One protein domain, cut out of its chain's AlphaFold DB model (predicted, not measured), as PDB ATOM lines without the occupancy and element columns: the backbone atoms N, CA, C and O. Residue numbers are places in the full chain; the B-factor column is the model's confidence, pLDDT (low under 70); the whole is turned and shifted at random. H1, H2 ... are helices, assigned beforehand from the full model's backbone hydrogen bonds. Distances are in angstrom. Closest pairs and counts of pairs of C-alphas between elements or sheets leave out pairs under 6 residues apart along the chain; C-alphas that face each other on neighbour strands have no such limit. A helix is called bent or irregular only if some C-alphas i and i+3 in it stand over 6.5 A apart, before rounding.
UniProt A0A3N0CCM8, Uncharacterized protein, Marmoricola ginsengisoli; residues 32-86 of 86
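What this domain is: This is residues 32 to 86 of the 86 residues of an uncharacterized protein of Marmoricola ginsengisoli (UniProt A0A3N0CCM8). A long bent helix, H3, and the shorter H2 make an open V, with the small H1 beyond H2; residues 67 to 86, of which 67 to 85 belong to H3, stick out and make much of the length. The printed part has 55 residues, with H1, H2 and H3 in that order and no named strand. It is all helix and extended, with a radius of gyration of the C-alphas of 17.7 A and spans of 53 by 26 by 17 A.

Where its parts are: Find C-alpha 32 at (-20.663, -33.016, 10.800), where H1, residues 32 to 35, begins. H2 is residues 45 to 54, 14.0 A long. H3, residues 60 to 85, was assigned as one helix by its hydrogen bonds but is bent: C-alphas 73 and 76 are 6.6 A apart. Its arms are H3a, residues 60 to 73, 20.3 A, and H3b, residues 76 to 85, 14.3 A, ending at (-12.539, -37.218, 54.713).

How they stand to each other: H1 and H2 are apart, and so are H2 and H3a. H3a and H3b stand at a steep tilt of 39 degrees. In H2, H3a and H3b every O i to N i+4 pair is within hydrogen-bond range; H1 is too short for one.

The domain as a whole: The farthest C-alphas, of Tyr 41 and Arg 86, are 53.5 A apart. The printed part has no cut and no long link. Residues 32 to 60 have pLDDT under 70.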
ATOM      1  N   ASP A  32     -21.909 -32.874  10.048       60.00
ATOM      2  CA  ASP A  32     -20.663 -33.016  10.800       60.00
ATOM      3  C   ASP A  32     -20.204 -34.476  10.925       60.00
ATOM      4  O   ASP A  32     -19.011 -34.752  10.812       60.00
ATOM      5  N   ALA A  33     -21.134 -35.432  11.052       63.00
ATOM      6  CA  ALA A  33     -20.815 -36.862  11.111       63.00
ATOM      7  C   ALA A  33     -20.234 -37.372   9.780       63.00
ATOM      8  O   ALA A  33     -19.295 -38.167   9.765       63.00
ATOM      9  N   ARG A  34     -20.718 -36.831   8.652       63.75
ATOM     10  CA  ARG A  34     -20.196 -37.162   7.316       63.75
ATOM     11  C   ARG A  34     -18.741 -36.736   7.135       63.75
ATOM     12  O   ARG A  34     -17.969 -37.441   6.496       63.75
ATOM     13  N   ARG A  35     -18.347 -35.596   7.714       61.81
ATOM     14  CA  ARG A  35     -16.964 -35.086   7.633       61.81
ATOM     15  C   ARG A  35     -15.977 -35.930   8.439       61.81
ATOM     16  O   ARG A  35     -14.784 -35.868   8.171       61.81
ATOM     17  N   MET A  36     -16.477 -36.717   9.389       59.91
ATOM     18  CA  MET A  36     -15.690 -37.647  10.198       59.91
ATOM     19  C   MET A  36     -15.619 -39.063   9.603       59.91
ATOM     20  O   MET A  36     -15.049 -39.948  10.231       59.91
ATOM     21  N   GLY A  37     -16.163 -39.294   8.400       58.47
ATOM     22  CA  GLY A  37     -16.131 -40.612   7.754       58.47
ATOM     23  C   GLY A  37     -17.094 -41.632   8.368       58.47
ATOM     24  O   GLY A  37     -16.928 -42.829   8.161       58.47
ATOM     25  N   VAL A  38     -18.092 -41.166   9.125       57.88
ATOM     26  CA  VAL A  38     -19.128 -42.025   9.703       57.88
ATOM     27  C   VAL A  38     -20.132 -42.374   8.604       57.88
ATOM     28  O   VAL A  38     -20.937 -41.532   8.202       57.88
ATOM     29  N   ASP A  39     -20.061 -43.608   8.111       61.22
ATOM     30  CA  ASP A  39     -21.003 -44.188   7.152       61.22
ATOM     31  C   ASP A  39     -21.814 -45.312   7.826       61.22
ATOM     32  O   ASP A  39     -21.378 -45.916   8.808       61.22
ATOM     33  N   ARG A  40     -23.004 -45.632   7.300       57.78
ATOM     34  CA  ARG A  40     -23.852 -46.734   7.802       57.78
ATOM     35  C   ARG A  40     -23.170 -48.102   7.727       57.78
ATOM     36  O   ARG A  40     -23.576 -49.016   8.433       57.78
ATOM     37  N   TYR A  41     -22.158 -48.241   6.871       57.34
ATOM     38  CA  TYR A  41     -21.393 -49.474   6.684       57.34
ATOM     39  C   TYR A  41     -20.244 -49.633   7.690       57.34
ATOM     40  O   TYR A  41     -19.613 -50.689   7.744       57.34
ATOM     41  N   THR A  42     -19.979 -48.626   8.528       58.66
ATOM     42  CA  THR A  42     -19.009 -48.719   9.623       58.66
ATOM     43  C   THR A  42     -19.668 -49.449  10.803       58.66
ATOM     44  O   THR A  42     -20.160 -48.837  11.752       58.66
ATOM     45  N   GLY A  43     -19.741 -50.781  10.695       47.47
ATOM     46  CA  GLY A  43     -20.547 -51.709  11.507       47.47
ATOM     47  C   GLY A  43     -20.212 -51.861  13.000       47.47
ATOM     48  O   GLY A  43     -20.362 -52.950  13.540       47.47
ATOM     49  N   GLY A  44     -19.791 -50.803  13.690       54.94
ATOM     50  CA  GLY A  44     -19.575 -50.829  15.141       54.94
ATOM     51  C   GLY A  44     -19.713 -49.453  15.782       54.94
ATOM     52  O   GLY A  44     -20.539 -49.260  16.670       54.94
ATOM     53  N   ASP A  45     -18.984 -48.465  15.267       55.94
ATOM     54  CA  ASP A  45     -18.913 -47.136  15.889       55.94
ATOM     55  C   ASP A  45     -20.102 -46.232  15.530       55.94
ATOM     56  O   ASP A  45     -20.532 -45.400  16.334       55.94
ATOM     57  N   GLY A  46     -20.702 -46.436  14.351       54.91
ATOM     58  CA  GLY A  46     -21.880 -45.687  13.908       54.91
ATOM     59  C   GLY A  46     -23.116 -45.935  14.779       54.91
ATOM     60  O   GLY A  46     -23.919 -45.023  14.964       54.91
ATOM     61  N   ALA A  47     -23.246 -47.127  15.374       59.19
ATOM     62  CA  ALA A  47     -24.345 -47.468  16.280       59.19
ATOM     63  C   ALA A  47     -24.218 -46.749  17.632       59.19
ATOM     64  O   ALA A  47     -25.204 -46.219  18.141       59.19
ATOM     65  N   PHE A  48     -23.004 -46.656  18.184       58.72
ATOM     66  CA  PHE A  48     -22.752 -45.877  19.399       58.72
ATOM     67  C   PHE A  48     -22.941 -44.383  19.160       58.72
ATOM     68  O   PHE A  48     -23.535 -43.709  20.000       58.72
ATOM     69  N   LEU A  49     -22.509 -43.868  18.005       60.28
ATOM     70  CA  LEU A  49     -22.727 -42.468  17.653       60.28
ATOM     71  C   LEU A  49     -24.209 -42.167  17.393       60.28
ATOM     72  O   LEU A  49     -24.697 -41.133  17.835       60.28
ATOM     73  N   ALA A  50     -24.946 -43.072  16.742       57.94
ATOM     74  CA  ALA A  50     -26.394 -42.963  16.577       57.94
ATOM     75  C   ALA A  50     -27.128 -43.050  17.920       57.94
ATOM     76  O   ALA A  50     -28.108 -42.342  18.116       57.94
ATOM     77  N   MET A  51     -26.636 -43.848  18.871       58.44
ATOM     78  CA  MET A  51     -27.189 -43.912  20.223       58.44
ATOM     79  C   MET A  51     -26.867 -42.647  21.036       58.44
ATOM     80  O   MET A  51     -27.743 -42.116  21.713       58.44
ATOM     81  N   ALA A  52     -25.655 -42.101  20.908       61.66
ATOM     82  CA  ALA A  52     -25.269 -40.821  21.501       61.66
ATOM     83  C   ALA A  52     -26.040 -39.638  20.886       61.66
ATOM     84  O   ALA A  52     -26.437 -38.723  21.602       61.66
ATOM     85  N   ALA A  53     -26.307 -39.678  19.578       55.88
ATOM     86  CA  ALA A  53     -27.140 -38.708  18.874       55.88
ATOM     87  C   ALA A  53     -28.640 -38.902  19.159       55.88
ATOM     88  O   ALA A  53     -29.379 -37.929  19.195       55.88
ATOM     89  N   ALA A  54     -29.117 -40.122  19.415       56.41
ATOM     90  CA  ALA A  54     -30.485 -40.374  19.878       56.41
ATOM     91  C   ALA A  54     -30.709 -39.889  21.323       56.41
ATOM     92  O   ALA A  54     -31.844 -39.637  21.723       56.41
ATOM     93  N   LEU A  55     -29.623 -39.694  22.076       59.06
ATOM     94  CA  LEU A  55     -29.598 -38.978  23.349       59.06
ATOM     95  C   LEU A  55     -29.655 -37.444  23.188       59.06
ATOM     96  O   LEU A  55     -29.483 -36.728  24.177       59.06
ATOM     97  N   ASP A  56     -29.878 -36.925  21.971       56.94
ATOM     98  CA  ASP A  56     -30.026 -35.492  21.700       56.94
ATOM     99  C   ASP A  56     -31.076 -34.869  22.636       56.94
ATOM    100  O   ASP A  56     -32.287 -35.095  22.550       56.94
ATOM    101  N   GLY A  57     -30.572 -34.056  23.569       53.00
ATOM    102  CA  GLY A  57     -31.289 -33.400  24.661       53.00
ATOM    103  C   GLY A  57     -32.228 -32.275  24.222       53.00
ATOM    104  O   GLY A  57     -32.523 -31.382  25.020       53.00
ATOM    105  N   ARG A  58     -32.720 -32.299  22.975       57.91
ATOM    106  CA  ARG A  58     -33.653 -31.303  22.422       57.91
ATOM    107  C   ARG A  58     -34.977 -31.213  23.179       57.91
ATOM    108  O   ARG A  58     -35.665 -30.201  23.071       57.91
ATOM    109  N   LYS A  59     -35.337 -32.226  23.976       59.28
ATOM    110  CA  LYS A  59     -36.484 -32.166  24.894       59.28
ATOM    111  C   LYS A  59     -36.000 -31.835  26.303       59.28
ATOM    112  O   LYS A  59     -35.315 -32.633  26.940       59.28
ATOM    113  N   THR A  60     -36.413 -30.675  26.813       63.72
ATOM    114  CA  THR A  60     -36.134 -30.212  28.184       63.72
ATOM    115  C   THR A  60     -36.495 -31.253  29.242       63.72
ATOM    116  O   THR A  60     -35.766 -31.393  30.219       63.72
ATOM    117  N   SER A  61     -37.546 -32.049  29.020       70.06
ATOM    118  CA  SER A  61     -37.920 -33.158  29.903       70.06
ATOM    119  C   SER A  61     -36.835 -34.236  30.015       70.06
ATOM    120  O   SER A  61     -36.547 -34.688  31.121       70.06
ATOM    121  N   HIS A  62     -36.174 -34.610  28.915       72.19
ATOM    122  CA  HIS A  62     -35.109 -35.618  28.937       72.19
ATOM    123  C   HIS A  62     -33.889 -35.130  29.722       72.19
ATOM    124  O   HIS A  62     -33.330 -35.866  30.532       72.19
ATOM    125  N   ARG A  63     -33.538 -33.848  29.564       72.69
ATOM    126  CA  ARG A  63     -32.438 -33.217  30.303       72.69
ATOM    127  C   ARG A  63     -32.679 -33.216  31.813       72.69
ATOM    128  O   ARG A  63     -31.741 -33.444  32.570       72.69
ATOM    129  N   VAL A  64     -33.922 -32.992  32.249       83.50
ATOM    130  CA  VAL A  64     -34.288 -33.039  33.674       83.50
ATOM    131  C   VAL A  64     -34.141 -34.456  34.222       83.50
ATOM    132  O   VAL A  64     -33.499 -34.632  35.251       83.50
ATOM    133  N   PHE A  65     -34.658 -35.473  33.527       85.69
ATOM    134  CA  PHE A  65     -34.514 -36.864  33.972       85.69
ATOM    135  C   PHE A  65     -33.054 -37.325  34.007       85.69
ATOM    136  O   PHE A  65     -32.636 -37.932  34.990       85.69
ATOM    137  N   ALA A  66     -32.266 -36.987  32.983       85.56
ATOM    138  CA  ALA A  66     -30.836 -37.278  32.958       85.56
ATOM    139  C   ALA A  66     -30.106 -36.622  34.142       85.56
ATOM    140  O   ALA A  66     -29.288 -37.266  34.793       85.56
ATOM    141  N   LEU A  67     -30.442 -35.370  34.470       86.19
ATOM    142  CA  LEU A  67     -29.855 -34.653  35.602       86.19
ATOM    143  C   LEU A  67     -30.276 -35.244  36.957       86.19
ATOM    144  O   LEU A  67     -29.435 -35.397  37.838       86.19
ATOM    145  N   VAL A  68     -31.545 -35.623  37.120       92.31
ATOM    146  CA  VAL A  68     -32.038 -36.289  38.339       92.31
ATOM    147  C   VAL A  68     -31.319 -37.619  38.553       92.31
ATOM    148  O   VAL A  68     -30.826 -37.881  39.649       92.31
ATOM    149  N   LEU A  69     -31.212 -38.436  37.504       92.50
ATOM    150  CA  LEU A  69     -30.557 -39.740  37.577       92.50
ATOM    151  C   LEU A  69     -29.053 -39.591  37.848       92.50
ATOM    152  O   LEU A  69     -28.509 -40.313  38.681       92.50
ATOM    153  N   LEU A  70     -28.404 -38.595  37.236       91.44
ATOM    154  CA  LEU A  70     -27.010 -38.244  37.511       91.44
ATOM    155  C   LEU A  70     -26.789 -37.874  38.985       91.44
ATOM    156  O   LEU A  70     -25.880 -38.406  39.619       91.44
ATOM    157  N   ILE A  71     -27.628 -36.999  39.551       94.62
ATOM    158  CA  ILE A  71     -27.537 -36.605  40.966       94.62
ATOM    159  C   ILE A  71     -27.731 -37.821  41.869       94.62
ATOM    160  O   ILE A  71     -26.974 -38.001  42.821       94.62
ATOM    161  N   PHE A  72     -28.710 -38.672  41.567       96.44
ATOM    162  CA  PHE A  72     -29.008 -39.856  42.367       96.44
ATOM    163  C   PHE A  72     -27.829 -40.837  42.420       96.44
ATOM    164  O   PHE A  72     -27.544 -41.391  43.477       96.44
ATOM    165  N   VAL A  73     -27.101 -41.002  41.311       94.25
ATOM    166  CA  VAL A  73     -25.897 -41.846  41.244       94.25
ATOM    167  C   VAL A  73     -24.697 -41.191  41.937       94.25
ATOM    168  O   VAL A  73     -23.953 -41.867  42.646       94.25
ATOM    169  N   ILE A  74     -24.500 -39.880  41.773       95.19
ATOM    170  CA  ILE A  74     -23.340 -39.167  42.338       95.19
ATOM    171  C   ILE A  74     -23.466 -38.974  43.854       95.19
ATOM    172  O   ILE A  74     -22.463 -39.011  44.565       95.19
ATOM    173  N   THR A  75     -24.681 -38.793  44.369       96.19
ATOM    174  CA  THR A  75     -24.939 -38.503  45.788       96.19
ATOM    175  C   THR A  75     -24.358 -39.546  46.756       96.19
ATOM    176  O   THR A  75     -23.634 -39.136  47.665       96.19
ATOM    177  N   PRO A  76     -24.594 -40.868  46.613       94.31
ATOM    178  CA  PRO A  76     -24.013 -41.854  47.526       94.31
ATOM    179  C   PRO A  76     -22.481 -41.876  47.463       94.31
ATOM    180  O   PRO A  76     -21.832 -42.040  48.495       94.31
ATOM    181  N   VAL A  77     -21.889 -41.655  46.284       95.44
ATOM    182  CA  VAL A  77     -20.428 -41.579  46.114       95.44
ATOM    183  C   VAL A  77     -19.866 -40.346  46.823       95.44
ATOM    184  O   VAL A  77     -18.913 -40.456  47.590       95.44
ATOM    185  N   ALA A  78     -20.488 -39.183  46.629       94.31
ATOM    186  CA  ALA A  78     -20.094 -37.938  47.283       94.31
ATOM    187  C   ALA A  78     -20.223 -38.021  48.813       94.31
ATOM    188  O   ALA A  78     -19.323 -37.581  49.527       94.31
ATOM    189  N   LEU A  79     -21.302 -38.628  49.321       96.06
ATOM    190  CA  LEU A  79     -21.484 -38.870  50.755       96.06
ATOM    191  C   LEU A  79     -20.426 -39.826  51.311       96.06
ATOM    192  O   LEU A  79     -19.877 -39.559  52.375       96.06
ATOM    193  N   SER A  80     -20.106 -40.898  50.581       93.81
ATOM    194  CA  SER A  80     -19.066 -41.856  50.978       93.81
ATOM    195  C   SER A  80     -17.693 -41.186  51.062       93.81
ATOM    196  O   SER A  80     -16.956 -41.396  52.021       93.81
ATOM    197  N   LEU A  81     -17.364 -40.327  50.090       95.44
ATOM    198  CA  LEU A  81     -16.126 -39.549  50.101       95.44
ATOM    199  C   LEU A  81     -16.097 -38.554  51.262       95.44
ATOM    200  O   LEU A  81     -15.103 -38.496  51.975       95.44
ATOM    201  N   TRP A  82     -17.179 -37.809  51.506       96.62
ATOM    202  CA  TRP A  82     -17.243 -36.904  52.657       96.62
ATOM    203  C   TRP A  82     -17.021 -37.670  53.963       96.62
ATOM    204  O   TRP A  82     -16.168 -37.284  54.755       96.62
ATOM    205  N   GLN A  83     -17.720 -38.787  54.172       92.56
ATOM    206  CA  GLN A  83     -17.533 -39.609  55.370       92.56
ATOM    207  C   GLN A  83     -16.100 -40.118  55.533       92.56
ATOM    208  O   GLN A  83     -15.644 -40.242  56.661       92.56
ATOM    209  N   LEU A  84     -15.388 -40.387  54.438       92.81
ATOM    210  CA  LEU A  84     -13.985 -40.795  54.481       92.81
ATOM    211  C   LEU A  84     -13.038 -39.642  54.860       92.81
ATOM    212  O   LEU A  84     -12.014 -39.876  55.494       92.81
ATOM    213  N   PHE A  85     -13.354 -38.411  54.450       92.31
ATOM    214  CA  PHE A  85     -12.539 -37.218  54.713       92.31
ATOM    215  C   PHE A  85     -12.849 -36.520  56.048       92.31
ATOM    216  O   PHE A  85     -12.133 -35.587  56.415       92.31
ATOM    217  N   ARG A  86     -13.913 -36.927  56.747       81.25
ATOM    218  CA  ARG A  86     -14.323 -36.390  58.051       81.25
ATOM    219  C   ARG A  86     -13.833 -37.276  59.187       81.25
ATOM    220  O   ARG A  86     -13.339 -36.686  60.171       81.25
TER     221      ARG A  86